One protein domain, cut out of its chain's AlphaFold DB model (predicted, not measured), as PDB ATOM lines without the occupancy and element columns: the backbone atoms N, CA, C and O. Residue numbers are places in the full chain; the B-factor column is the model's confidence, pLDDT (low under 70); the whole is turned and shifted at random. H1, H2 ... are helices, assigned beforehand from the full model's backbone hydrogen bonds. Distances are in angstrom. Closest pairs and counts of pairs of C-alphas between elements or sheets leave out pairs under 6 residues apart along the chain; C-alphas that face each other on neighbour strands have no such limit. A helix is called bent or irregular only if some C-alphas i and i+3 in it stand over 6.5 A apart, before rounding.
ATOM      1  N   LEU A  95     -35.165 -21.604  -2.468       94.19
ATOM      2  CA  LEU A  95     -34.494 -22.869  -2.155       94.19
ATOM      3  C   LEU A  95     -33.048 -22.915  -2.679       94.19
ATOM      4  O   LEU A  95     -32.172 -23.472  -2.003       94.19
ATOM      5  N   ASP A  96     -32.783 -22.295  -3.832       92.62
ATOM      6  CA  ASP A  96     -31.433 -22.084  -4.361       92.62
ATOM      7  C   ASP A  96     -30.660 -21.105  -3.475       92.62
ATOM      8  O   ASP A  96     -29.566 -21.439  -3.020       92.62
ATOM      9  N   GLU A  97     -31.241 -19.943  -3.146       93.44
ATOM     10  CA  GLU A  97     -30.638 -18.939  -2.253       93.44
ATOM     11  C   GLU A  97     -30.257 -19.555  -0.898       93.44
ATOM     12  O   GLU A  97     -29.120 -19.426  -0.437       93.44
ATOM     13  N   ILE A  98     -31.178 -20.311  -0.286       94.69
ATOM     14  CA  ILE A  98     -30.936 -21.065   0.951       94.69
ATOM     15  C   ILE A  98     -29.834 -22.118   0.764       94.69
ATOM     16  O   ILE A  98     -29.014 -22.324   1.664       94.69
ATOM     17  N   THR A  99     -29.764 -22.774  -0.396       92.31
ATOM     18  CA  THR A  99     -28.740 -23.785  -0.691       92.31
ATOM     19  C   THR A  99     -27.354 -23.169  -0.913       92.31
ATOM     20  O   THR A  99     -26.375 -23.716  -0.398       92.31
ATOM     21  N   ARG A 100     -27.245 -22.000  -1.560       93.81
ATOM     22  CA  ARG A 100     -25.979 -21.251  -1.660       93.81
ATOM     23  C   ARG A 100     -25.561 -20.679  -0.310       93.81
ATOM     24  O   ARG A 100     -24.401 -20.795   0.075       93.81
ATOM     25  N   LEU A 101     -26.506 -20.157   0.472       94.81
ATOM     26  CA  LEU A 101     -26.238 -19.664   1.824       94.81
ATOM     27  C   LEU A 101     -25.771 -20.792   2.762       94.81
ATOM     28  O   LEU A 101     -24.863 -20.589   3.569       94.81
ATOM     29  N   ARG A 102     -26.313 -22.007   2.605       92.56
ATOM     30  CA  ARG A 102     -25.809 -23.233   3.247       92.56
ATOM     31  C   ARG A 102     -24.367 -23.542   2.844       92.56
ATOM     32  O   ARG A 102     -23.570 -23.896   3.712       92.56
ATOM     33  N   GLU A 103     -24.011 -23.408   1.566       92.31
ATOM     34  CA  GLU A 103     -22.629 -23.579   1.100       92.31
ATOM     35  C   GLU A 103     -21.691 -22.539   1.734       92.31
ATOM     36  O   GLU A 103     -20.709 -22.926   2.370       92.31
ATOM     37  N   LEU A 104     -22.036 -21.248   1.661       93.56
ATOM     38  CA  LEU A 104     -21.292 -20.147   2.284       93.56
ATOM     39  C   LEU A 104     -21.070 -20.389   3.785       93.56
ATOM     40  O   LEU A 104     -19.941 -20.292   4.267       93.56
ATOM     41  N   ILE A 105     -22.123 -20.754   4.526       91.88
ATOM     42  CA  ILE A 105     -22.042 -21.065   5.962       91.88
ATOM     43  C   ILE A 105     -21.073 -22.224   6.218       91.88
ATOM     44  O   ILE A 105     -20.245 -22.133   7.125       91.88
ATOM     45  N   ASN A 106     -21.132 -23.297   5.424       88.06
ATOM     46  CA  ASN A 106     -20.245 -24.450   5.583       88.06
ATOM     47  C   ASN A 106     -18.785 -24.100   5.248       88.06
ATOM     48  O   ASN A 106     -17.889 -24.401   6.038       88.06
ATOM     49  N   ARG A 107     -18.537 -23.401   4.131       89.69
ATOM     50  CA  ARG A 107     -17.195 -22.961   3.709       89.69
ATOM     51  C   ARG A 107     -16.574 -21.987   4.712       89.69
ATOM     52  O   ARG A 107     -15.427 -22.171   5.114       89.69
ATOM     53  N   ALA A 108     -17.334 -20.997   5.178       90.19
ATOM     54  CA  ALA A 108     -16.876 -20.043   6.186       90.19
ATOM     55  C   ALA A 108     -16.632 -20.696   7.558       90.19
ATOM     56  O   ALA A 108     -15.737 -20.268   8.288       90.19
ATOM     57  N   ASN A 109     -17.377 -21.751   7.908       86.25
ATOM     58  CA  ASN A 109     -17.179 -22.504   9.147       86.25
ATOM     59  C   ASN A 109     -16.011 -23.498   9.099       86.25
ATOM     60  O   ASN A 109     -15.456 -23.800  10.153       86.25
ATOM     61  N   ALA A 110     -15.600 -23.953   7.912       86.12
ATOM     62  CA  ALA A 110     -14.434 -24.819   7.724       86.12
ATOM     63  C   ALA A 110     -13.082 -24.109   7.968       86.12
ATOM     64  O   ALA A 110     -12.033 -24.749   7.941       86.12
ATOM     65  N   THR A 111     -13.079 -22.792   8.215       86.44
ATOM     66  CA  THR A 111     -11.865 -22.012   8.489       86.44
ATOM     67  C   THR A 111     -12.041 -21.041   9.656       86.44
ATOM     68  O   THR A 111     -13.110 -20.483   9.900       86.44
ATOM     69  N   ASN A 112     -10.950 -20.783  10.374       83.38
ATOM     70  CA  ASN A 112     -10.895 -19.755  11.416       83.38
ATOM     71  C   ASN A 112     -10.294 -18.438  10.912       83.38
ATOM     72  O   ASN A 112     -10.524 -17.391  11.514       83.38
ATOM     73  N   SER A 113      -9.558 -18.479   9.798       87.06
ATOM     74  CA  SER A 113      -8.863 -17.323   9.237       87.06
ATOM     75  C   SER A 113      -9.852 -16.253   8.773       87.06
ATOM     76  O   SER A 113     -10.713 -16.497   7.925       87.06
ATOM     77  N   LYS A 114      -9.690 -15.038   9.307       88.50
ATOM     78  CA  LYS A 114     -10.458 -13.849   8.914       88.50
ATOM     79  C   LYS A 114     -10.287 -13.543   7.419       88.50
ATOM     80  O   LYS A 114     -11.283 -13.394   6.723       88.50
ATOM     81  N   LEU A 115      -9.046 -13.571   6.925       89.12
ATOM     82  CA  LEU A 115      -8.723 -13.355   5.508       89.12
ATOM     83  C   LEU A 115      -9.330 -14.437   4.599       89.12
ATOM     84  O   LEU A 115      -9.723 -14.158   3.472       89.12
ATOM     85  N   SER A 116      -9.428 -15.683   5.078       89.62
ATOM     86  CA  SER A 116     -10.081 -16.756   4.318       89.62
ATOM     87  C   SER A 116     -11.594 -16.554   4.247       89.62
ATOM     88  O   SER A 116     -12.169 -16.760   3.187       89.62
ATOM     89  N   LYS A 117     -12.235 -16.098   5.332       91.56
ATOM     90  CA  LYS A 117     -13.667 -15.747   5.336       91.56
ATOM     91  C   LYS A 117     -13.984 -14.572   4.416       91.56
ATOM     92  O   LYS A 117     -15.013 -14.602   3.759       91.56
ATOM     93  N   GLU A 118     -13.097 -13.584   4.333       90.25
ATOM     94  CA  GLU A 118     -13.234 -12.442   3.415       90.25
ATOM     95  C   GLU A 118     -13.173 -12.877   1.949       90.25
ATOM     96  O   GLU A 118     -14.036 -12.485   1.170       90.25
ATOM     97  N   ARG A 119     -12.224 -13.754   1.587       89.69
ATOM     98  CA  ARG A 119     -12.158 -14.337   0.236       89.69
ATOM     99  C   ARG A 119     -13.393 -15.171  -0.091       89.69
ATOM    100  O   ARG A 119     -13.972 -14.968  -1.144       89.69
ATOM    101  N   ILE A 120     -13.816 -16.047   0.827       92.12
ATOM    102  CA  ILE A 120     -15.022 -16.865   0.642       92.12
ATOM    103  C   ILE A 120     -16.247 -15.962   0.442       92.12
ATOM    104  O   ILE A 120     -17.021 -16.210  -0.466       92.12
ATOM    105  N   LEU A 121     -16.415 -14.896   1.231       91.75
ATOM    106  CA  LEU A 121     -17.530 -13.954   1.065       91.75
ATOM    107  C   LEU A 121     -17.526 -13.237  -0.293       91.75
ATOM    108  O   LEU A 121     -18.597 -12.989  -0.835       91.75
ATOM    109  N   ALA A 122     -16.353 -12.946  -0.857       87.56
ATOM    110  CA  ALA A 122     -16.228 -12.345  -2.185       87.56
ATOM    111  C   ALA A 122     -16.580 -13.304  -3.347       87.56
ATOM    112  O   ALA A 122     -16.669 -12.859  -4.487       87.56
ATOM    113  N   GLU A 123     -16.793 -14.600  -3.082       90.62
ATOM    114  CA  GLU A 123     -17.269 -15.586  -4.069       90.62
ATOM    115  C   GLU A 123     -18.805 -15.737  -4.104       90.62
ATOM    116  O   GLU A 123     -19.322 -16.433  -4.975       90.62
ATOM    117  N   PHE A 124     -19.531 -15.109  -3.170       91.56
ATOM    118  CA  PHE A 124     -21.000 -15.133  -3.077       91.56
ATOM    119  C   PHE A 124     -21.557 -13.707  -3.213       91.56
ATOM    120  O   PHE A 124     -22.175 -13.164  -2.293       91.56
ATOM    121  N   ASP A 125     -21.279 -13.078  -4.358       86.31
ATOM    122  CA  ASP A 125     -21.741 -11.728  -4.696       86.31
ATOM    123  C   ASP A 125     -23.273 -11.648  -4.819       86.31
ATOM    124  O   ASP A 125     -23.890 -10.665  -4.407       86.31
ATOM    125  N   ASP A 126     -23.899 -12.727  -5.285       88.50
ATOM    126  CA  ASP A 126     -25.350 -12.900  -5.349       88.50
ATOM    127  C   ASP A 126     -26.050 -12.875  -3.979       88.50
ATOM    128  O   ASP A 126     -27.192 -12.429  -3.881       88.50
ATOM    129  N   LEU A 127     -25.367 -13.276  -2.901       92.19
ATOM    130  CA  LEU A 127     -25.911 -13.237  -1.539       92.19
ATOM    131  C   LEU A 127     -25.737 -11.875  -0.841       92.19
ATOM    132  O   LEU A 127     -26.242 -11.706   0.272       92.19
ATOM    133  N   ILE A 128     -25.067 -10.889  -1.453       89.44
ATOM    134  CA  ILE A 128     -24.838  -9.560  -0.851       89.44
ATOM    135  C   ILE A 128     -26.136  -8.855  -0.402       89.44
ATOM    136  O   ILE A 128     -26.141  -8.377   0.735       89.44
ATOM    137  N   PRO A 129     -27.240  -8.799  -1.184       90.38
ATOM    138  CA  PRO A 129     -28.473  -8.124  -0.758       90.38
ATOM    139  C   PRO A 129     -29.050  -8.745   0.522       90.38
ATOM    140  O   PRO A 129     -29.315  -8.055   1.510       90.38
ATOM    141  N   LEU A 130     -29.155 -10.077   0.532       92.38
ATOM    142  CA  LEU A 130     -29.667 -10.857   1.654       92.38
ATOM    143  C   LEU A 130     -28.762 -10.731   2.889       92.38
ATOM    144  O   LEU A 130     -29.255 -10.540   3.999       92.38
ATOM    145  N   LEU A 131     -27.438 -10.794   2.718       92.94
ATOM    146  CA  LEU A 131     -26.479 -10.609   3.809       92.94
ATOM    147  C   LEU A 131     -26.517  -9.180   4.367       92.94
ATOM    148  O   LEU A 131     -26.437  -9.009   5.585       92.94
ATOM    149  N   ALA A 132     -26.680  -8.162   3.519       90.38
ATOM    150  CA  ALA A 132     -26.788  -6.777   3.962       90.38
ATOM    151  C   ALA A 132     -28.037  -6.558   4.824       90.38
ATOM    152  O   ALA A 132     -27.933  -6.053   5.948       90.38
ATOM    153  N   PHE A 133     -29.191  -7.046   4.363       92.44
ATOM    154  CA  PHE A 133     -30.424  -7.054   5.143       92.44
ATOM    155  C   PHE A 133     -30.265  -7.836   6.462       92.44
ATOM    156  O   PHE A 133     -30.581  -7.334   7.548       92.44
ATOM    157  N   LEU A 134     -29.742  -9.068   6.397       92.50
ATOM    158  CA  LEU A 134     -29.651  -9.966   7.552       92.50
ATOM    159  C   LEU A 134     -28.665  -9.490   8.620       92.50
ATOM    160  O   LEU A 134     -28.808  -9.915   9.769       92.50
ATOM    161  N   TYR A 135     -27.736  -8.580   8.310       90.69
ATOM    162  CA  TYR A 135     -26.785  -8.008   9.272       90.69
ATOM    163  C   TYR A 135     -27.046  -6.538   9.673       90.69
ATOM    164  O   TYR A 135     -26.456  -6.106  10.662       90.69
ATOM    165  N   ASP A 136     -27.996  -5.807   9.065       88.31
ATOM    166  CA  ASP A 136     -28.370  -4.434   9.487       88.31
ATOM    167  C   ASP A 136     -28.773  -4.375  10.989       88.31
ATOM    168  O   ASP A 136     -29.719  -5.050  11.411       88.31
ATOM    169  N   PRO A 137     -28.105  -3.592  11.856       84.12
ATOM    170  CA  PRO A 137     -28.343  -3.637  13.305       84.12
ATOM    171  C   PRO A 137     -29.661  -2.981  13.772       84.12
ATOM    172  O   PRO A 137     -30.027  -3.086  14.955       84.12
ATOM    173  N   TYR A 138     -30.406  -2.329  12.878       86.31
ATOM    174  CA  TYR A 138     -31.672  -1.637  13.129       86.31
ATOM    175  C   TYR A 138     -32.885  -2.530  12.798       86.31
ATOM    176  O   TYR A 138     -33.799  -2.618  13.636       86.31
ATOM    177  N   THR A 139     -32.840  -3.262  11.677       89.00
ATOM    178  CA  THR A 139     -33.856  -4.214  11.165       89.00
ATOM    179  C   THR A 139     -34.328  -5.253  12.197       89.00
ATOM    180  O   THR A 139     -33.555  -5.703  13.047       89.00
ATOM    181  N   ARG A 140     -35.603  -5.676  12.149       91.25
ATOM    182  CA  ARG A 140     -36.163  -6.753  12.999       91.25
ATOM    183  C   ARG A 140     -37.320  -7.484  12.313       91.25
ATOM    184  O   ARG A 140     -38.335  -6.862  12.059       91.25
ATOM    185  N   LEU A 141     -37.216  -8.806  12.163       94.44
ATOM    186  CA  LEU A 141     -38.246  -9.654  11.533       94.44
ATOM    187  C   LEU A 141     -39.470  -9.953  12.414       94.44
ATOM    188  O   LEU A 141     -40.451 -10.509  11.942       94.44
ATOM    189  N   HIS A 142     -39.422  -9.603  13.704       94.62
ATOM    190  CA  HIS A 142     -40.525  -9.712  14.675       94.62
ATOM    191  C   HIS A 142     -41.149 -11.106  14.921       94.62
ATOM    192  O   HIS A 142     -41.929 -11.239  15.863       94.62
ATOM    193  N   VAL A 143     -40.730 -12.129  14.180       94.88
ATOM    194  CA  VAL A 143     -41.006 -13.562  14.366       94.88
ATOM    195  C   VAL A 143     -39.679 -14.281  14.682       94.88
ATOM    196  O   VAL A 143     -38.609 -13.740  14.409       94.88
ATOM    197  N   THR A 144     -39.728 -15.472  15.288       95.81
ATOM    198  CA  THR A 144     -38.551 -16.320  15.583       95.81
ATOM    199  C   THR A 144     -38.710 -17.718  14.994       95.81
ATOM    200  O   THR A 144     -39.838 -18.193  14.817       95.81
ATOM    201  N   SER A 145     -37.593 -18.421  14.790       95.00
ATOM    202  CA  SER A 145     -37.568 -19.838  14.399       95.00
ATOM    203  C   SER A 145     -38.446 -20.707  15.301       95.00
ATOM    204  O   SER A 145     -39.283 -21.459  14.814       95.00
ATOM    205  N   SER A 146     -38.337 -20.534  16.622       94.12
ATOM    206  CA  SER A 146     -39.120 -21.268  17.621       94.12
ATOM    207  C   SER A 146     -40.628 -21.044  17.485       94.12
ATOM    208  O   SER A 146     -41.409 -21.966  17.720       94.12
ATOM    209  N   THR A 147     -41.056 -19.852  17.058       96.50
ATOM    210  CA  THR A 147     -42.474 -19.551  16.825       96.50
ATOM    211  C   THR A 147     -42.978 -20.270  15.570       96.50
ATOM    212  O   THR A 147     -44.030 -20.907  15.616       96.50
ATOM    213  N   VAL A 148     -42.200 -20.257  14.482       96.88
ATOM    214  CA  VAL A 148     -42.525 -20.984  13.239       96.88
ATOM    215  C   VAL A 148     -42.497 -22.499  13.459       96.88
ATOM    216  O   VAL A 148     -43.437 -23.187  13.079       96.88
ATOM    217  N   GLN A 149     -41.487 -23.033  14.147       95.25
ATOM    218  CA  GLN A 149     -41.389 -24.458  14.477       95.25
ATOM    219  C   GLN A 149     -42.549 -24.924  15.378       95.25
ATOM    220  O   GLN A 149     -43.019 -26.055  15.259       95.25
ATOM    221  N   ASN A 150     -43.050 -24.066  16.273       96.44
ATOM    222  CA  ASN A 150     -44.269 -24.347  17.035       96.44
ATOM    223  C   ASN A 150     -45.517 -24.335  16.142       96.44
ATOM    224  O   ASN A 150     -46.365 -25.214  16.289       96.44
ATOM    225  N   TYR A 151     -45.610 -23.392  15.200       96.25
ATOM    226  CA  TYR A 151     -46.718 -23.306  14.249       96.25
ATOM    227  C   TYR A 151     -46.774 -24.529  13.321       96.25
ATOM    228  O   TYR A 151     -47.795 -25.211  13.290       96.25
ATOM    229  N   LEU A 152     -45.670 -24.892  12.659       95.38
ATOM    230  CA  LEU A 152     -45.594 -26.070  11.782       95.38
ATOM    231  C   LEU A 152     -45.902 -27.374  12.541       95.38
ATOM    232  O   LEU A 152     -46.699 -28.190  12.075       95.38
ATOM    233  N   ARG A 153     -45.367 -27.544  13.761       94.69
ATOM    234  CA  ARG A 153     -45.713 -28.690  14.626       94.69
ATOM    235  C   ARG A 153     -47.185 -28.708  15.038       94.69
ATOM    236  O   ARG A 153     -47.723 -29.791  15.257       94.69
ATOM    237  N   GLN A 154     -47.843 -27.554  15.150       95.56
ATOM    238  CA  GLN A 154     -49.287 -27.503  15.370       95.56
ATOM    239  C   GLN A 154     -50.057 -27.857  14.091       95.56
ATOM    240  O   GLN A 154     -50.950 -28.692  14.168       95.56
ATOM    241  N   ARG A 155     -49.670 -27.329  12.921       94.88
ATOM    242  CA  ARG A 155     -50.319 -27.644  11.635       94.88
ATOM    243  C   ARG A 155     -50.260 -29.131  11.291       94.88
ATOM    244  O   ARG A 155     -51.287 -29.693  10.924       94.88
ATOM    245  N   ARG A 156     -49.134 -29.807  11.549       92.44
ATOM    246  CA  ARG A 156     -49.026 -31.275  11.409       92.44
ATOM    247  C   ARG A 156     -49.969 -32.040  12.353       92.44
ATOM    248  O   ARG A 156     -50.557 -33.035  11.944       92.44
ATOM    249  N   LYS A 157     -50.184 -31.554  13.586       94.06
ATOM    250  CA  LYS A 157     -51.188 -32.113  14.520       94.06
ATOM    251  C   LYS A 157     -52.627 -31.820  14.103       94.06
ATOM    252  O   LYS A 157     -53.507 -32.620  14.393       94.06
ATOM    253  N   ASP A 158     -52.885 -30.678  13.473       93.69
ATOM    254  CA  ASP A 158     -54.219 -30.362  12.963       93.69
ATOM    255  C   ASP A 158     -54.563 -31.224  11.748       93.69
ATOM    256  O   ASP A 158     -55.684 -31.698  11.666       93.69
ATOM    257  N   PHE A 159     -53.610 -31.460  10.841       91.69
ATOM    258  CA  PHE A 159     -53.784 -32.342   9.683       91.69
ATOM    259  C   PHE A 159     -54.120 -33.773  10.127       91.69
ATOM    260  O   PHE A 159     -55.113 -34.343   9.684       91.69
ATOM    261  N   ASP A 160     -53.353 -34.318  11.076       92.38
ATOM    262  CA  ASP A 160     -53.643 -35.612  11.705       92.38
ATOM    263  C   ASP A 160     -55.002 -35.612  12.436       92.38
ATOM    264  O   ASP A 160     -55.797 -36.542  12.296       92.38
ATOM    265  N   TRP A 161     -55.335 -34.528  13.148       91.06
ATOM    266  CA  TRP A 161     -56.657 -34.371  13.755       91.06
ATOM    267  C   TRP A 161     -57.783 -34.358  12.715       91.06
ATOM    268  O   TRP A 161     -58.788 -35.023  12.924       91.06
ATOM    269  N   GLN A 162     -57.640 -33.626  11.611       89.94
ATOM    270  CA  GLN A 162     -58.678 -33.459  10.590       89.94
ATOM    271  C   GLN A 162     -58.889 -34.731   9.760       89.94
ATOM    272  O   GLN A 162     -60.036 -35.074   9.484       89.94
ATOM    273  N   ASN A 163     -57.810 -35.435   9.407       90.75
ATOM    274  CA  ASN A 163     -57.856 -36.556   8.466       90.75
ATOM    275  C   ASN A 163     -57.950 -37.927   9.151       90.75
ATOM    276  O   ASN A 163     -58.644 -38.803   8.643       90.75
ATOM    277  N   ASN A 164     -57.298 -38.112  10.305       91.31
ATOM    278  CA  ASN A 164     -57.201 -39.420  10.964       91.31
ATOM    279  C   ASN A 164     -58.060 -39.511  12.235       91.31
ATOM    280  O   ASN A 164     -58.725 -40.519  12.453       91.31
ATOM    281  N   GLN A 165     -58.062 -38.478  13.090       89.06
ATOM    282  CA  GLN A 165     -58.714 -38.570  14.408       89.06
ATOM    283  C   GLN A 165     -60.191 -38.146  14.395       89.06
ATOM    284  O   GLN A 165     -61.040 -38.864  14.915       89.06
ATOM    285  N   ALA A 166     -60.518 -36.984  13.825       87.44
ATOM    286  CA  ALA A 166     -61.864 -36.408  13.859       87.44
ATOM    287  C   ALA A 166     -62.938 -37.258  13.148       87.44
ATOM    288  O   ALA A 166     -64.036 -37.339  13.704       87.44
ATOM    289  N   PRO A 167     -62.668 -37.939  12.012       88.62
ATOM    290  CA  PRO A 167     -63.644 -38.838  11.386       88.62
ATOM    291  C   PRO A 167     -64.045 -40.035  12.263       88.62
ATOM    292  O   PRO A 167     -65.109 -40.610  12.063       88.62
ATOM    293  N   LEU A 168     -63.221 -40.395  13.256       87.62
ATOM    294  CA  LEU A 168     -63.475 -41.495  14.192       87.62
ATOM    295  C   LEU A 168     -64.244 -41.053  15.458       87.62
ATOM    296  O   LEU A 168     -64.559 -41.882  16.311       87.62
ATOM    297  N   VAL A 169     -64.557 -39.759  15.613       84.38
ATOM    298  CA  VAL A 169     -65.256 -39.225  16.797       84.38
ATOM    299  C   VAL A 169     -66.774 -39.316  16.613       84.38
ATOM    300  O   VAL A 169     -67.411 -38.393  16.112       84.38
ATOM    301  N   SER A 170     -67.368 -40.413  17.088       79.44
ATOM    302  CA  SER A 170     -68.819 -40.665  17.014       79.44
ATOM    303  C   SER A 170     -69.686 -39.660  17.789       79.44
ATOM    304  O   SER A 170     -70.820 -39.400  17.393       79.44
ATOM    305  N   LEU A 171     -69.172 -39.074  18.879       84.31
ATOM    306  CA  LEU A 171     -69.864 -38.065  19.692       84.31
ATOM    307  C   LEU A 171     -68.932 -36.867  19.983       84.31
ATOM    308  O   LEU A 171     -68.079 -36.942  20.874       84.31
ATOM    309  N   PRO A 172     -69.056 -35.743  19.249       79.50
ATOM    310  CA  PRO A 172     -68.111 -34.632  19.339       79.50
ATOM    311  C   PRO A 172     -68.337 -33.755  20.580       79.50
ATOM    312  O   PRO A 172     -69.104 -32.791  20.567       79.50
ATOM    313  N   SER A 173     -67.572 -34.033  21.640       89.62
ATOM    314  CA  SER A 173     -67.411 -33.154  22.810       89.62
ATOM    315  C   SER A 173     -67.046 -31.706  22.429       89.62
ATOM    316  O   SER A 173     -66.437 -31.465  21.379       89.62
ATOM    317  N   ASN A 174     -67.310 -30.742  23.321       89.38
ATOM    318  CA  ASN A 174     -66.913 -29.338  23.127       89.38
ATOM    319  C   ASN A 174     -65.416 -29.207  22.792       89.38
ATOM    320  O   ASN A 174     -65.070 -28.614  21.777       89.38
ATOM    321  N   ARG A 175     -64.535 -29.899  23.530       88.06
ATOM    322  CA  ARG A 175     -63.079 -29.897  23.288       88.06
ATOM    323  C   ARG A 175     -62.696 -30.369  21.877       88.06
ATOM    324  O   ARG A 175     -61.743 -29.849  21.301       88.06
ATOM    325  N   SER A 176     -63.411 -31.341  21.309       87.69
ATOM    326  CA  SER A 176     -63.222 -31.766  19.909       87.69
ATOM    327  C   SER A 176     -63.774 -30.748  18.905       87.69
ATOM    328  O   SER A 176     -63.123 -30.498  17.895       87.69
ATOM    329  N   ARG A 177     -64.913 -30.106  19.196       87.94
ATOM    330  CA  ARG A 177     -65.469 -29.026  18.360       87.94
ATOM    331  C   ARG A 177     -64.525 -27.821  18.315       87.94
ATOM    332  O   ARG A 177     -64.256 -27.306  17.233       87.94
ATOM    333  N   ASP A 178     -63.954 -27.437  19.455       90.38
ATOM    334  CA  ASP A 178     -62.993 -26.337  19.570       90.38
ATOM    335  C   ASP A 178     -61.673 -26.643  18.848       90.38
ATOM    336  O   ASP A 178     -61.163 -25.784  18.127       90.38
ATOM    337  N   LYS A 179     -61.154 -27.880  18.950       90.75
ATOM    338  CA  LYS A 179     -60.014 -28.348  18.137       90.75
ATOM    339  C   LYS A 179     -60.290 -28.199  16.639       90.75
ATOM    340  O   LYS A 179     -59.497 -27.572  15.940       90.75
ATOM    341  N   THR A 180     -61.404 -28.746  16.148       91.44
ATOM    342  CA  THR A 180     -61.763 -28.692  14.720       91.44
ATOM    343  C   THR A 180     -61.971 -27.252  14.251       91.44
ATOM    344  O   THR A 180     -61.491 -26.885  13.181       91.44
ATOM    345  N   ARG A 181     -62.597 -26.398  15.073       92.88
ATOM    346  CA  ARG A 181     -62.750 -24.965  14.789       92.88
ATOM    347  C   ARG A 181     -61.400 -24.245  14.720       92.88
ATOM    348  O   ARG A 181     -61.191 -23.463  13.802       92.88
ATOM    349  N   ALA A 182     -60.477 -24.512  15.644       92.50
ATOM    350  CA  ALA A 182     -59.141 -23.914  15.637       92.50
ATOM    351  C   ALA A 182     -58.295 -24.377  14.435       92.50
ATOM    352  O   ALA A 182     -57.591 -23.563  13.837       92.50
ATOM    353  N   ALA A 183     -58.400 -25.655  14.057       93.00
ATOM    354  CA  ALA A 183     -57.781 -26.202  12.852       93.00
ATOM    355  C   ALA A 183     -58.306 -25.503  11.585       93.00
ATOM    356  O   ALA A 183     -57.517 -24.962  10.809       93.00
ATOM    357  N   ALA A 184     -59.634 -25.423  11.433       93.00
ATOM    358  CA  ALA A 184     -60.286 -24.757  10.307       93.00
ATOM    359  C   ALA A 184     -59.973 -23.251  10.234       93.00
ATOM    360  O   ALA A 184     -59.734 -22.736   9.148       93.00
ATOM    361  N   LEU A 185     -59.916 -22.543  11.370       93.44
ATOM    362  CA  LEU A 185     -59.576 -21.114  11.403       93.44
ATOM    363  C   LEU A 185     -58.154 -20.834  10.903       93.44
ATOM    364  O   LEU A 185     -57.954 -19.871  10.169       93.44
ATOM    365  N   ARG A 186     -57.170 -21.669  11.262       94.06
ATOM    366  CA  ARG A 186     -55.788 -21.492  10.781       94.06
ATOM    367  C   ARG A 186     -55.627 -21.933   9.327       94.06
ATOM    368  O   ARG A 186     -54.938 -21.249   8.588       94.06
ATOM    369  N   ALA A 187     -56.318 -22.994   8.901       93.19
ATOM    370  CA  ALA A 187     -56.375 -23.376   7.489       93.19
ATOM    371  C   ALA A 187     -57.018 -22.274   6.621       93.19
ATOM    372  O   ALA A 187     -56.486 -21.952   5.564       93.19
ATOM    373  N   LYS A 188     -58.096 -21.623   7.093       94.38
ATOM    374  CA  LYS A 188     -58.658 -20.445   6.413       94.38
ATOM    375  C   LYS A 188     -57.656 -19.292   6.380       94.38
ATOM    376  O   LYS A 188     -57.488 -18.691   5.334       94.38
ATOM    377  N   GLN A 189     -56.960 -19.011   7.482       93.50
ATOM    378  CA  GLN A 189     -55.958 -17.941   7.511       93.50
ATOM    379  C   GLN A 189     -54.774 -18.196   6.560       93.50
ATOM    380  O   GLN A 189     -54.182 -17.241   6.075       93.50
ATOM    381  N   GLU A 190     -54.435 -19.454   6.272       94.75
ATOM    382  CA  GLU A 190     -53.442 -19.836   5.255       94.75
ATOM    383  C   GLU A 190     -53.975 -19.680   3.820       94.75
ATOM    384  O   GLU A 190     -53.207 -19.336   2.924       94.75
ATOM    385  N   GLU A 191     -55.279 -19.858   3.602       94.56
ATOM    386  CA  GLU A 191     -55.956 -19.546   2.335       94.56
ATOM    387  C   GLU A 191     -56.042 -18.023   2.108       94.56
ATOM    388  O   GLU A 191     -55.562 -17.524   1.093       94.56
ATOM    389  N   ASP A 192     -56.553 -17.281   3.101       93.88
ATOM    390  CA  ASP A 192     -56.788 -15.824   3.085       93.88
ATOM    391  C   ASP A 192     -55.520 -14.995   2.769       93.88
ATOM    392  O   ASP A 192     -55.621 -13.848   2.332       93.88
ATOM    393  N   VAL A 193     -54.324 -15.552   3.004       94.06
ATOM    394  CA  VAL A 193     -53.027 -14.890   2.763       94.06
ATOM    395  C   VAL A 193     -52.213 -15.511   1.627       94.06
ATOM    396  O   VAL A 193     -51.073 -15.098   1.420       94.06
ATOM    397  N   ARG A 194     -52.735 -16.498   0.879       91.38
ATOM    398  CA  ARG A 194     -51.939 -17.185  -0.161       91.38
ATOM    399  C   ARG A 194     -51.428 -16.216  -1.227       91.38
ATOM    400  O   ARG A 194     -50.243 -16.259  -1.547       91.38
ATOM    401  N   GLU A 195     -52.271 -15.298  -1.689       89.75
ATOM    402  CA  GLU A 195     -51.907 -14.259  -2.669       89.75
ATOM    403  C   GLU A 195     -50.897 -13.225  -2.131       89.75
ATOM    404  O   GLU A 195     -50.293 -12.492  -2.907       89.75
ATOM    405  N   GLN A 196     -50.669 -13.180  -0.812       89.75
ATOM    406  CA  GLN A 196     -49.689 -12.296  -0.164       89.75
ATOM    407  C   GLN A 196     -48.299 -12.951  -0.010       89.75
ATOM    408  O   GLN A 196     -47.415 -12.373   0.623       89.75
ATOM    409  N   THR A 197     -48.104 -14.169  -0.529       93.06
ATOM    410  CA  THR A 197     -46.863 -14.948  -0.369       93.06
ATOM    411  C   THR A 197     -45.777 -14.449  -1.339       93.06
ATOM    412  O   THR A 197     -45.976 -14.568  -2.548       93.06
ATOM    413  N   PRO A 198     -44.630 -13.912  -0.869       94.81
ATOM    414  CA  PRO A 198     -43.638 -13.308  -1.770       94.81
ATOM    415  C   PRO A 198     -42.849 -14.308  -2.632       94.81
ATOM    416  O   PRO A 198     -42.698 -15.482  -2.276       94.81
ATOM    417  N   GLU A 199     -42.294 -13.829  -3.752       93.31
ATOM    418  CA  GLU A 199     -41.491 -14.652  -4.669       93.31
ATOM    419  C   GLU A 199     -40.094 -14.963  -4.113       93.31
ATOM    420  O   GLU A 199     -39.589 -16.066  -4.316       93.31
ATOM    421  N   THR A 200     -39.465 -14.011  -3.416       94.69
ATOM    422  CA  THR A 200     -38.068 -14.108  -2.955       94.69
ATOM    423  C   THR A 200     -37.931 -14.137  -1.431       94.69
ATOM    424  O   THR A 200     -38.799 -13.680  -0.681       94.69
ATOM    425  N   LEU A 201     -36.791 -14.643  -0.946       94.81
ATOM    426  CA  LEU A 201     -36.495 -14.677   0.487       94.81
ATOM    427  C   LEU A 201     -36.306 -13.271   1.081       94.81
ATOM    428  O   LEU A 201     -36.636 -13.048   2.248       94.81
ATOM    429  N   LEU A 202     -35.800 -12.324   0.284       94.81
ATOM    430  CA  LEU A 202     -35.621 -10.935   0.701       94.81
ATOM    431  C   LEU A 202     -36.970 -10.223   0.877       94.81
ATOM    432  O   LEU A 202     -37.195  -9.648   1.938       94.81
ATOM    433  N   GLU A 203     -37.893 -10.334  -0.084       95.62
ATOM    434  CA  GLU A 203     -39.227  -9.714   0.005       95.62
ATOM    435  C   GLU A 203     -40.022 -10.228   1.218       95.62
ATOM    436  O   GLU A 203     -40.645  -9.439   1.928       95.62
ATOM    437  N   LEU A 204     -39.954 -11.533   1.529       96.94
ATOM    438  CA  LEU A 204     -40.544 -12.087   2.756       96.94
ATOM    439  C   LEU A 204     -39.967 -11.423   4.012       96.94
ATOM    440  O   LEU A 204     -40.694 -11.086   4.950       96.94
ATOM    441  N   PHE A 205     -38.652 -11.241   4.053       96.88
ATOM    442  CA  PHE A 205     -37.983 -10.619   5.185       96.88
ATOM    443  C   PHE A 205     -38.266  -9.110   5.281       96.88
ATOM    444  O   PHE A 205     -38.438  -8.594   6.389       96.88
ATOM    445  N   GLU A 206     -38.431  -8.410   4.163       95.69
ATOM    446  CA  GLU A 206     -38.865  -7.010   4.121       95.69
ATOM    447  C   GLU A 206     -40.333  -6.839   4.544       95.69
ATOM    448  O   GLU A 206     -40.641  -5.939   5.333       95.69
ATOM    449  N   LEU A 207     -41.231  -7.743   4.142       96.31
ATOM    450  CA  LEU A 207     -42.633  -7.782   4.578       96.31
ATOM    451  C   LEU A 207     -42.753  -7.988   6.104       96.31
ATOM    452  O   LEU A 207     -43.526  -7.305   6.785       96.31
ATOM    453  N   LEU A 208     -41.927  -8.873   6.672       96.62
ATOM    454  CA  LEU A 208     -41.843  -9.102   8.119       96.62
ATOM    455  C   LEU A 208     -41.196  -7.925   8.878       96.62
ATOM    456  O   LEU A 208     -41.619  -7.594   9.990       96.62
ATOM    457  N   ALA A 209     -40.182  -7.271   8.300       95.06
ATOM    458  CA  ALA A 209     -39.486  -6.147   8.934       95.06
ATOM    459  C   ALA A 209     -40.273  -4.831   8.894       95.06
ATOM    460  O   ALA A 209     -40.277  -4.090   9.880       95.06
ATOM    461  N   SER A 210     -40.971  -4.563   7.789       95.19
ATOM    462  CA  SER A 210     -41.920  -3.450   7.649       95.19
ATOM    463  C   SER A 210     -43.158  -3.614   8.534       95.19
ATOM    464  O   SER A 210     -43.790  -2.617   8.880       95.19
ATOM    465  N   ARG A 211     -43.448  -4.854   8.972       95.00
ATOM    466  CA  ARG A 211     -44.657  -5.264   9.710       95.00
ATOM    467  C   ARG A 211     -45.925  -5.206   8.854       95.00
ATOM    468  O   ARG A 211     -46.997  -4.966   9.405       95.00
ATOM    469  N   GLY A 212     -45.798  -5.435   7.544       94.19
ATOM    470  CA  GLY A 212     -46.945  -5.550   6.637       94.19
ATOM    471  C   GLY A 212     -47.898  -6.678   7.042       94.19
ATOM    472  O   GLY A 212     -49.106  -6.490   6.991       94.19
ATOM    473  N   VAL A 213     -47.352  -7.790   7.555       94.56
ATOM    474  CA  VAL A 213     -48.107  -8.880   8.201       94.56
ATOM    475  C   VAL A 213     -47.618  -9.115   9.630       94.56
ATOM    476  O   VAL A 213     -46.433  -8.924   9.930       94.56
ATOM    477  N   THR A 214     -48.500  -9.537  10.547       95.94
ATOM    478  CA  THR A 214     -48.110  -9.766  11.959       95.94
ATOM    479  C   THR A 214     -48.822 -10.943  12.644       95.94
ATOM    480  O   THR A 214     -49.860 -11.425  12.211       95.94
ATOM    481  N   GLY A 215     -48.272 -11.436  13.761       94.38
ATOM    482  CA  GLY A 215     -48.937 -12.466  14.573       94.38
ATOM    483  C   GLY A 215     -49.144 -13.784  13.815       94.38
ATOM    484  O   GLY A 215     -48.195 -14.326  13.256       94.38
ATOM    485  N   HIS A 216     -50.372 -14.315  13.812       93.81
ATOM    486  CA  HIS A 216     -50.693 -15.564  13.106       93.81
ATOM    487  C   HIS A 216     -50.715 -15.430  11.578       93.81
ATOM    488  O   HIS A 216     -50.414 -16.402  10.896       93.81
ATOM    489  N   GLU A 217     -50.994 -14.239  11.051       95.75
ATOM    490  CA  GLU A 217     -50.969 -13.934   9.615       95.75
ATOM    491  C   GLU A 217     -49.541 -14.067   9.066       95.75
ATOM    492  O   GLU A 217     -49.301 -14.800   8.112       95.75
ATOM    493  N   ALA A 218     -48.560 -13.495   9.773       97.00
ATOM    494  CA  ALA A 218     -47.141 -13.677   9.466       97.00
ATOM    495  C   ALA A 218     -46.699 -15.153   9.500       97.00
ATOM    496  O   ALA A 218     -45.864 -15.566   8.700       97.00
ATOM    497  N   LEU A 219     -47.252 -15.966  10.409       97.56
ATOM    498  CA  LEU A 219     -46.944 -17.401  10.487       97.56
ATOM    499  C   LEU A 219     -47.579 -18.200   9.338       97.56
ATOM    500  O   LEU A 219     -46.952 -19.136   8.845       97.56
ATOM    501  N   ALA A 220     -48.776 -17.807   8.895       96.81
ATOM    502  CA  ALA A 220     -49.447 -18.378   7.733       96.81
ATOM    503  C   ALA A 220     -48.697 -18.046   6.428       96.81
ATOM    504  O   ALA A 220     -48.376 -18.961   5.674       96.81
ATOM    505  N   VAL A 221     -48.299 -16.782   6.216       97.88
ATOM    506  CA  VAL A 221     -47.463 -16.370   5.066       97.88
ATOM    507  C   VAL A 221     -46.119 -17.108   5.060       97.88
ATOM    508  O   VAL A 221     -45.719 -17.641   4.028       97.88
ATOM    509  N   ILE A 222     -45.441 -17.220   6.213       97.88
ATOM    510  CA  ILE A 222     -44.197 -18.002   6.321       97.88
ATOM    511  C   ILE A 222     -44.433 -19.480   5.968       97.88
ATOM    512  O   ILE A 222     -43.608 -20.061   5.268       97.88
ATOM    513  N   ARG A 223     -45.529 -20.109   6.417       96.94
ATOM    514  CA  ARG A 223     -45.835 -21.501   6.043       96.94
ATOM    515  C   ARG A 223     -46.068 -21.632   4.539       96.94
ATOM    516  O   ARG A 223     -45.440 -22.488   3.928       96.94
ATOM    517  N   ASN A 224     -46.915 -20.784   3.959       97.50
ATOM    518  CA  ASN A 224     -47.210 -20.802   2.526       97.50
ATOM    519  C   ASN A 224     -45.925 -20.671   1.700       97.50
ATOM    520  O   ASN A 224     -45.693 -21.484   0.815       97.50
ATOM    521  N   PHE A 225     -45.042 -19.736   2.062       98.00
ATOM    522  CA  PHE A 225     -43.731 -19.563   1.432       98.00
ATOM    523  C   PHE A 225     -42.853 -20.823   1.534       98.00
ATOM    524  O   PHE A 225     -42.247 -21.254   0.554       98.00
ATOM    525  N   LEU A 226     -42.787 -21.440   2.718       97.50
ATOM    526  CA  LEU A 226     -41.980 -22.640   2.962       97.50
ATOM    527  C   LEU A 226     -42.492 -23.892   2.224       97.50
ATOM    528  O   LEU A 226     -41.700 -24.802   1.972       97.50
ATOM    529  N   GLU A 227     -43.783 -23.944   1.893       95.38
ATOM    530  CA  GLU A 227     -44.395 -25.010   1.089       95.38
ATOM    531  C   GLU A 227     -44.274 -24.715  -0.414       95.38
ATOM    532  O   GLU A 227     -43.755 -25.547  -1.152       95.38
ATOM    533  N   GLN A 228     -44.648 -23.508  -0.853       96.00
ATOM    534  CA  GLN A 228     -44.586 -23.051  -2.250       96.00
ATOM    535  C   GLN A 228     -43.177 -23.146  -2.853       96.00
ATOM    536  O   GLN A 228     -43.035 -23.478  -4.027       96.00
ATOM    537  N   HIS A 229     -42.138 -22.888  -2.051       95.88
ATOM    538  CA  HIS A 229     -40.736 -22.963  -2.479       95.88
ATOM    539  C   HIS A 229     -40.037 -24.278  -2.077       95.88
ATOM    540  O   HIS A 229     -38.811 -24.340  -2.062       95.88
ATOM    541  N   GLY A 230     -40.781 -25.332  -1.707       95.12
ATOM    542  CA  GLY A 230     -40.236 -26.681  -1.464       95.12
ATOM    543  C   GLY A 230     -39.282 -26.818  -0.263       95.12
ATOM    544  O   GLY A 230     -38.574 -27.818  -0.129       95.12
ATOM    545  N   ILE A 231     -39.229 -25.827   0.634       95.44
ATOM    546  CA  ILE A 231     -38.269 -25.783   1.752       95.44
ATOM    547  C   ILE A 231     -38.631 -26.808   2.838       95.44
ATOM    548  O   ILE A 231     -37.734 -27.417   3.431       95.44
ATOM    549  N   ILE A 232     -39.929 -27.031   3.084       93.88
ATOM    550  CA  ILE A 232     -40.404 -28.114   3.963       93.88
ATOM    551  C   ILE A 232     -40.179 -29.482   3.311       93.88
ATOM    552  O   ILE A 232     -39.659 -30.372   3.975       93.88
ATOM    553  N   GLU A 233     -40.466 -29.635   2.016       91.88
ATOM    554  CA  GLU A 233     -40.253 -30.895   1.291       91.88
ATOM    555  C   GLU A 233     -38.774 -31.320   1.304       91.88
ATOM    556  O   GLU A 233     -38.467 -32.446   1.694       91.88
ATOM    557  N   GLN A 234     -37.832 -30.411   1.005       90.00
ATOM    558  CA  GLN A 234     -36.398 -30.724   1.103       90.00
ATOM    559  C   GLN A 234     -35.985 -31.077   2.545       90.00
ATOM    560  O   GLN A 234     -35.100 -31.907   2.743       90.00
ATOM    561  N   HIS A 235     -36.599 -30.464   3.563       90.56
ATOM    562  CA  HIS A 235     -36.323 -30.782   4.966       90.56
ATOM    563  C   HIS A 235     -36.855 -32.169   5.362       90.56
ATOM    564  O   HIS A 235     -36.126 -32.933   5.994       90.56
ATOM    565  N   GLU A 236     -38.074 -32.534   4.965       89.06
ATOM    566  CA  GLU A 236     -38.633 -33.861   5.251       89.06
ATOM    567  C   GLU A 236     -37.933 -34.965   4.435       89.06
ATOM    568  O   GLU A 236     -37.634 -36.022   4.990       89.06
ATOM    569  N   TYR A 237     -37.537 -34.699   3.184       86.25
ATOM    570  CA  TYR A 237     -36.665 -35.588   2.405       86.25
ATOM    571  C   TYR A 237     -35.292 -35.778   3.068       86.25
ATOM    572  O   TYR A 237     -34.819 -36.908   3.193       86.25
ATOM    573  N   ALA A 238     -34.668 -34.697   3.551       83.19
ATOM    574  CA  ALA A 238     -33.383 -34.762   4.248       83.19
ATOM    575  C   ALA A 238     -33.443 -35.603   5.533       83.19
ATOM    576  O   ALA A 238     -32.488 -36.312   5.843       83.19
ATOM    577  N   LEU A 239     -34.563 -35.557   6.264       82.19
ATOM    578  CA  LEU A 239     -34.794 -36.376   7.459       82.19
ATOM    579  C   LEU A 239     -35.280 -37.805   7.148       82.19
ATOM    580  O   LEU A 239     -35.287 -38.655   8.044       82.19
ATOM    581  N   SER A 240     -35.682 -38.100   5.908       79.44
ATOM    582  CA  SER A 240     -36.224 -39.409   5.535       79.44
ATOM    583  C   SER A 240     -35.179 -40.525   5.673       79.44
ATOM    584  O   SER A 240     -34.056 -40.440   5.166       79.44
ATOM    585  N   GLY A 241     -35.540 -41.592   6.392       66.81
ATOM    586  CA  GLY A 241     -34.634 -42.705   6.693       66.81
ATOM    587  C   GLY A 241     -33.490 -42.359   7.652       66.81
ATOM    588  O   GLY A 241     -32.499 -43.078   7.670       66.81
ATOM    589  N   SER A 242     -33.607 -41.287   8.445       64.50
ATOM    590  CA  SER A 242     -32.648 -40.988   9.526       64.50
ATOM    591  C   SER A 242     -32.594 -42.069  10.618       64.50
ATOM    592  O   SER A 242     -31.590 -42.165  11.319       64.50
ATOM    593  N   ASP A 243     -33.628 -42.911  10.711       66.06
ATOM    594  CA  ASP A 243     -33.719 -44.047  11.635       66.06
ATOM    595  C   ASP A 243     -33.084 -45.355  11.095       66.06
ATOM    596  O   ASP A 243     -33.099 -46.366  11.794       66.06
ATOM    597  N   ASP A 244     -32.539 -45.376   9.866       72.81
ATOM    598  CA  ASP A 244     -31.849 -46.554   9.306       72.81
ATOM    599  C   ASP A 244     -30.360 -46.574   9.720       72.81
ATOM    600  O   ASP A 244     -29.573 -45.756   9.228       72.81
ATOM    601  N   PRO A 245     -29.920 -47.521  10.572       70.00
ATOM    602  CA  PRO A 245     -28.532 -47.598  11.026       70.00
ATOM    603  C   PRO A 245     -27.543 -48.032   9.930       70.00
ATOM    604  O   PRO A 245     -26.334 -47.968  10.153       70.00
ATOM    605  N   ASN A 246     -28.018 -48.472   8.759       78.06
ATOM    606  CA  ASN A 246     -27.180 -48.946   7.652       78.06
ATOM    607  C   ASN A 246     -26.881 -47.856   6.606       78.06
ATOM    608  O   ASN A 246     -26.222 -48.129   5.598       78.06
ATOM    609  N   LEU A 247     -27.369 -46.623   6.804       78.00
ATOM    610  CA  LEU A 247     -27.260 -45.569   5.798       78.00
ATOM    611  C   LEU A 247     -25.795 -45.156   5.559       78.00
ATOM    612  O   LEU A 247     -25.111 -44.651   6.450       78.00
ATOM    613  N   SER A 248     -25.302 -45.347   4.330       80.62
ATOM    614  CA  SER A 248     -23.901 -45.048   3.991       80.62
ATOM    615  C   SER A 248     -23.543 -43.570   4.203       80.62
ATOM    616  O   SER A 248     -24.368 -42.679   3.998       80.62
ATOM    617  N   THR A 249     -22.279 -43.276   4.519       74.38
ATOM    618  CA  THR A 249     -21.788 -41.893   4.684       74.38
ATOM    619  C   THR A 249     -22.008 -41.025   3.443       74.38
ATOM    620  O   THR A 249     -22.350 -39.851   3.574       74.38
ATOM    621  N   THR A 250     -21.892 -41.594   2.241       76.12
ATOM    622  CA  THR A 250     -22.225 -40.920   0.974       76.12
ATOM    623  C   THR A 250     -23.703 -40.526   0.904       76.12
ATOM    624  O   THR A 250     -24.028 -39.431   0.449       76.12
ATOM    625  N   GLU A 251     -24.601 -41.385   1.382       73.75
ATOM    626  CA  GLU A 251     -26.044 -41.131   1.394       73.75
ATOM    627  C   GLU A 251     -26.444 -40.136   2.499       73.75
ATOM    628  O   GLU A 251     -27.215 -39.213   2.241       73.75
ATOM    629  N   LEU A 252     -25.820 -40.219   3.683       70.69
ATOM    630  CA  LEU A 252     -25.913 -39.197   4.737       70.69
ATOM    631  C   LEU A 252     -25.453 -37.813   4.232       70.69
ATOM    632  O   LEU A 252     -26.060 -36.794   4.569       70.69
ATOM    633  N   PHE A 253     -24.417 -37.754   3.386       67.06
ATOM    634  CA  PHE A 253     -23.997 -36.513   2.722       67.06
ATOM    635  C   PHE A 253     -24.988 -36.030   1.653       67.06
ATOM    636  O   PHE A 253     -25.204 -34.821   1.561       67.06
ATOM    637  N   ARG A 254     -25.600 -36.932   0.868       69.62
ATOM    638  CA  ARG A 254     -26.600 -36.598  -0.169       69.62
ATOM    639  C   ARG A 254     -27.900 -36.057   0.415       69.62
ATOM    640  O   ARG A 254     -28.342 -34.991   0.000       69.62
ATOM    641  N   ARG A 255     -28.471 -36.745   1.411       70.31
ATOM    642  CA  ARG A 255     -29.651 -36.268   2.162       70.31
ATOM    643  C   ARG A 255     -29.325 -35.041   3.013       70.31
ATOM    644  O   ARG A 255     -30.214 -34.309   3.423       70.31
ATOM    645  N   GLY A 256     -28.039 -34.779   3.240       64.81
ATOM    646  CA  GLY A 256     -27.567 -33.599   3.946       64.81
ATOM    647  C   GLY A 256     -27.628 -33.725   5.464       64.81
ATOM    648  O   GLY A 256     -27.419 -32.720   6.123       64.81
ATOM    649  N   LEU A 257     -27.830 -34.925   6.019       68.62
ATOM    650  CA  LEU A 257     -27.882 -35.210   7.465       68.62
ATOM    651  C   LEU A 257     -26.592 -34.828   8.221       68.62
ATOM    652  O   LEU A 257     -26.606 -34.643   9.433       68.62
ATOM    653  N   LEU A 258     -25.476 -34.655   7.503       65.88
ATOM    654  CA  LEU A 258     -24.199 -34.143   8.027       65.88
ATOM    655  C   LEU A 258     -24.054 -32.608   7.916       65.88
ATOM    656  O   LEU A 258     -22.957 -32.065   8.072       65.88
ATOM    657  N   ARG A 259     -25.131 -31.891   7.574       74.31
ATOM    658  CA  ARG A 259     -25.195 -30.438   7.339       74.31
ATOM    659  C   ARG A 259     -26.554 -29.901   7.828       74.31
ATOM    660  O   ARG A 259     -27.472 -30.679   8.050       74.31
ATOM    661  N   PRO A 260     -26.735 -28.578   7.974       84.25
ATOM    662  CA  PRO A 260     -28.060 -28.032   8.251       84.25
ATOM    663  C   PRO A 260     -28.994 -28.223   7.045       84.25
ATOM    664  O   PRO A 260     -28.594 -28.001   5.895       84.25
ATOM    665  N   THR A 261     -30.246 -28.590   7.295       90.69
ATOM    666  CA  THR A 261     -31.313 -28.640   6.280       90.69
ATOM    667  C   THR A 261     -31.718 -27.236   5.801       90.69
ATOM    668  O   THR A 261     -31.416 -26.234   6.453       90.69
ATOM    669  N   ALA A 262     -32.428 -27.131   4.670       91.75
ATOM    670  CA  ALA A 262     -32.902 -25.838   4.158       91.75
ATOM    671  C   ALA A 262     -33.759 -25.071   5.188       91.75
ATOM    672  O   ALA A 262     -33.540 -23.880   5.410       91.75
ATOM    673  N   LEU A 263     -34.659 -25.766   5.894       94.62
ATOM    674  CA  LEU A 263     -35.498 -25.175   6.940       94.62
ATOM    675  C   LEU A 263     -34.682 -24.653   8.142       94.62
ATOM    676  O   LEU A 263     -35.003 -23.600   8.689       94.62
ATOM    677  N   GLU A 264     -33.586 -25.313   8.529       93.12
ATOM    678  CA  GLU A 264     -32.681 -24.787   9.564       93.12
ATOM    679  C   GLU A 264     -31.908 -23.548   9.112       93.12
ATOM    680  O   GLU A 264     -31.642 -22.661   9.920       93.12
ATOM    681  N   ILE A 265     -31.511 -23.482   7.840       95.31
ATOM    682  CA  ILE A 265     -30.846 -22.302   7.281       95.31
ATOM    683  C   ILE A 265     -31.840 -21.135   7.234       95.31
ATOM    684  O   ILE A 265     -31.512 -20.049   7.704       95.31
ATOM    685  N   PHE A 266     -33.085 -21.381   6.812       97.19
ATOM    686  CA  PHE A 266     -34.182 -20.416   6.914       97.19
ATOM    687  C   PHE A 266     -34.404 -19.934   8.361       97.19
ATOM    688  O   PHE A 266     -34.474 -18.732   8.610       97.19
ATOM    689  N   TYR A 267     -34.432 -20.842   9.343       96.69
ATOM    690  CA  TYR A 267     -34.516 -20.486  10.766       96.69
ATOM    691  C   TYR A 267     -33.340 -19.618  11.237       96.69
ATOM    692  O   TYR A 267     -33.549 -18.657  11.976       96.69
ATOM    693  N   ARG A 268     -32.114 -19.900  10.777       95.06
ATOM    694  CA  ARG A 268     -30.930 -19.073  11.064       95.06
ATOM    695  C   ARG A 268     -31.026 -17.677  10.437       95.06
ATOM    696  O   ARG A 268     -30.538 -16.723  11.041       95.06
ATOM    697  N   CYS A 269     -31.664 -17.532   9.276       95.88
ATOM    698  CA  CYS A 269     -31.982 -16.228   8.690       95.88
ATOM    699  C   CYS A 269     -33.046 -15.483   9.509       95.88
ATOM    700  O   CYS A 269     -32.852 -14.319   9.854       95.88
ATOM    701  N   LEU A 270     -34.131 -16.168   9.888       95.56
ATOM    702  CA  LEU A 270     -35.245 -15.599  10.650       95.56
ATOM    703  C   LEU A 270     -34.816 -15.100  12.044       95.56
ATOM    704  O   LEU A 270     -35.182 -14.000  12.455       95.56
ATOM    705  N   ASP A 271     -33.959 -15.856  12.732       94.44
ATOM    706  CA  ASP A 271     -33.332 -15.441  13.997       94.44
ATOM    707  C   ASP A 271     -32.160 -14.455  13.801       94.44
ATOM    708  O   ASP A 271     -31.540 -14.017  14.775       94.44
ATOM    709  N   ARG A 272     -31.835 -14.110  12.546       93.56
ATOM    710  CA  ARG A 272     -30.711 -13.252  12.133       93.56
ATOM    711  C   ARG A 272     -29.353 -13.686  12.703       93.56
ATOM    712  O   ARG A 272     -28.507 -12.872  13.068       93.56
ATOM    713  N   ASN A 273     -29.141 -14.998  12.771       91.62
ATOM    714  CA  ASN A 273     -27.935 -15.633  13.284       91.62
ATOM    715  C   ASN A 273     -27.553 -16.835  12.411       91.62
ATOM    716  O   ASN A 273     -27.817 -17.989  12.752       91.62
ATOM    717  N   LEU A 274     -26.856 -16.565  11.302       91.38
ATOM    718  CA  LEU A 274     -26.393 -17.580  10.345       91.38
ATOM    719  C   LEU A 274     -25.481 -18.666  10.946       91.38
ATOM    720  O   LEU A 274     -25.234 -19.689  10.307       91.38
ATOM    721  N   LYS A 275     -24.933 -18.446  12.153       88.12
ATOM    722  CA  LYS A 275     -23.859 -19.259  12.746       88.12
ATOM    723  C   LYS A 275     -22.675 -19.464  11.774       88.12
ATOM    724  O   LYS A 275     -22.038 -20.513  11.798       88.12
ATOM    725  N   ALA A 276     -22.363 -18.474  10.932       86.19
ATOM    726  CA  ALA A 276     -21.382 -18.571   9.837       86.19
ATOM    727  C   ALA A 276     -19.916 -18.278  10.237       86.19
ATOM    728  O   ALA A 276     -19.019 -18.256   9.399       86.19
ATOM    729  N   GLY A 277     -19.655 -17.982  11.515       84.62
ATOM    730  CA  GLY A 277     -18.303 -17.673  11.999       84.62
ATOM    731  C   GLY A 277     -17.738 -16.319  11.536       84.62
ATOM    732  O   GLY A 277     -16.552 -16.064  11.760       84.62
ATOM    733  N   PHE A 278     -18.565 -15.466  10.921       88.12
ATOM    734  CA  PHE A 278     -18.303 -14.060  10.609       88.12
ATOM    735  C   PHE A 278     -19.441 -13.154  11.119       88.12
ATOM    736  O   PHE A 278     -20.498 -13.630  11.542       88.12
ATOM    737  N   GLY A 279     -19.222 -11.839  11.076       85.88
ATOM    738  CA  GLY A 279     -20.218 -10.823  11.420       85.88
ATOM    739  C   GLY A 279     -19.980  -9.510  10.676       85.88
ATOM    740  O   GLY A 279     -19.034  -9.418   9.896       85.88
ATOM    741  N   GLU A 280     -20.814  -8.504  10.955       84.25
ATOM    742  CA  GLU A 280     -20.899  -7.197  10.269       84.25
ATOM    743  C   GLU A 280     -19.544  -6.632   9.795       84.25
ATOM    744  O   GLU A 280     -19.367  -6.361   8.613       84.25
ATOM    745  N   ARG A 281     -18.539  -6.533  10.679       82.19
ATOM    746  CA  ARG A 281     -17.212  -5.991  10.329       82.19
ATOM    747  C   ARG A 281     -16.478  -6.774   9.231       82.19
ATOM    748  O   ARG A 281     -15.718  -6.173   8.483       82.19
ATOM    749  N   ILE A 282     -16.652  -8.091   9.150       86.56
ATOM    750  CA  ILE A 282     -16.029  -8.918   8.105       86.56
ATOM    751  C   ILE A 282     -16.781  -8.739   6.779       86.56
ATOM    752  O   ILE A 282     -16.142  -8.660   5.736       86.56
ATOM    753  N   LEU A 283     -18.109  -8.590   6.827       87.25
ATOM    754  CA  LEU A 283     -18.935  -8.290   5.652       87.25
ATOM    755  C   LEU A 283     -18.582  -6.917   5.065       87.25
ATOM    756  O   LEU A 283     -18.261  -6.844   3.886       87.25
ATOM    757  N   HIS A 284     -18.499  -5.866   5.892       82.12
ATOM    758  CA  HIS A 284     -18.012  -4.538   5.475       82.12
ATOM    759  C   HIS A 284     -16.667  -4.618   4.748       82.12
ATOM    760  O   HIS A 284     -16.488  -3.994   3.710       82.12
ATOM    761  N   GLN A 285     -15.715  -5.396   5.277       82.44
ATOM    762  CA  GLN A 285     -14.376  -5.500   4.691       82.44
ATOM    763  C   GLN A 285     -14.346  -6.335   3.401       82.44
ATOM    764  O   GLN A 285     -13.597  -5.984   2.493       82.44
ATOM    765  N   ALA A 286     -15.170  -7.380   3.285       82.56
ATOM    766  CA  ALA A 286     -15.322  -8.142   2.044       82.56
ATOM    767  C   ALA A 286     -16.019  -7.317   0.945       82.56
ATOM    768  O   ALA A 286     -15.552  -7.283  -0.189       82.56
ATOM    769  N   PHE A 287     -17.095  -6.601   1.286       79.75
ATOM    770  CA  PHE A 287     -17.889  -5.833   0.322       79.75
ATOM    771  C   PHE A 287     -17.168  -4.552  -0.129       79.75
ATOM    772  O   PHE A 287     -17.161  -4.241  -1.318       79.75
TER     773      PHE A 287
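What this domain is: This is residues 95 to 287 of the 720 residues of the protein "DNA_LIGASE_A3 domain-containing protein" of Sporisorium reilianum (strain SRZ2) (UniProt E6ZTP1). Picture a flat, three-armed arrangement of helices around the short H10 near the middle: H4 and H5, which cross each other, make a long arm to one end, and H1, H2, H3 and H11 gather at the opposite end. H8 and H9 reach out sideways, with a loop, residues 243 to 248, sticking out free, while H6 and H7 lie on the other side, between the two ends. There are 193 residues printed, with eleven named helices, H1 to H11 in order along the chain, and no named strand, so the class is all helix. The whole is only just compact, close to loose, with a radius of gyration of the C-alphas of 19.5 A, and it spans 67 by 48 by 22 A.

Where its parts are: Find C-alpha 145 at (-37.568, -19.838, 14.399); from there H4, residues 145 to 168, the longest helix, runs 33.8 A to C-alpha 168 at (-63.475, -41.495, 14.192), with a kink of 42 degrees near residue 162. H4 is irregular, but only just: C-alphas 163 and 166 are 6.7 A apart. Next comes H5, residues 174 to 192, 26.2 A long. Read on to H6, residues 201 to 210, and H7, residues 215 to 228, which is 20.3 A long. After them stand H8, residues 231 to 239, H9, residues 249 to 255, H10, residues 262 to 270, and H11, residues 280 to 287, which ends at C-alpha 287 at (-17.889, -5.833, 0.322). Back at the first printed residue, H1, residues 95 to 109, begins at C-alpha 95 at (-34.494, -22.869, -2.155) and is 20.7 A long. H2, residues 114 to 121, and H3, residues 125 to 135, follow it; H3 is irregular, with C-alphas 126 and 129 at 7.3 A.

How they stand to each other: Start at H4, where residues 155 to 166 alone touch residues 176 to 183 of H5, opposite ways at a steep tilt of 58 degrees; the closest C-alphas are those of Asp 158 and Ala 183, 5.5 A apart. H7 touches H4, about perpendicular at 79 degrees, closest at the C-alphas of Val 148 and Leu 219, 6.3 A. H7 also touches H5, closest at the C-alphas of Glu 190 and Ala 220, 4.9 A. H4 and H10 touch only at their ends, and only just, with 3 pairs of C-alphas within 8 A, the closest being Ser 145 and Tyr 267 at 4.8 A. From H10, look to H8, which touches it at the C-alphas of Ile 231 and Ala 262, 5.9 A, and to H1, which touches it about perpendicular at 78 degrees, with the C-alphas of Ile 98 and Ala 262 closest at 6.1 A. H8 and H9 form a hairpin and only just touch, with 3 pairs of C-alphas within 8 A, closest at Ala 238 and Arg 255, 4.5 A. H1 and H2 form a hairpin at a shallow tilt of 16 degrees, closest at the C-alphas of Ala 108 and Lys 117, 5.4 A. H2 touches H11, closest at the C-alphas of Glu 118 and Ala 286, 5.0 A. H3 touches H6, the same way at a shallow tilt of 24 degrees, closest at the C-alphas of Leu 130 and Leu 202, 6.0 A. H5 and H10 are apart, and so are H1 and H4. Every O i to N i+4 pair is within hydrogen-bond range in H1, H2 and H5 to H11; in H3 it is 5 of 7 and in H4 16 of 20.

The domain as a whole: The two C-alphas farthest apart are those of Leu 115 and Leu 171, at 67.5 A. The printed part has no cut, and no link between its helices is long. The mean pLDDT of the printed part is 89.6; look for values under 70 at residues 241 to 243, 253 to 254, which belong to H9, and 256 to 258.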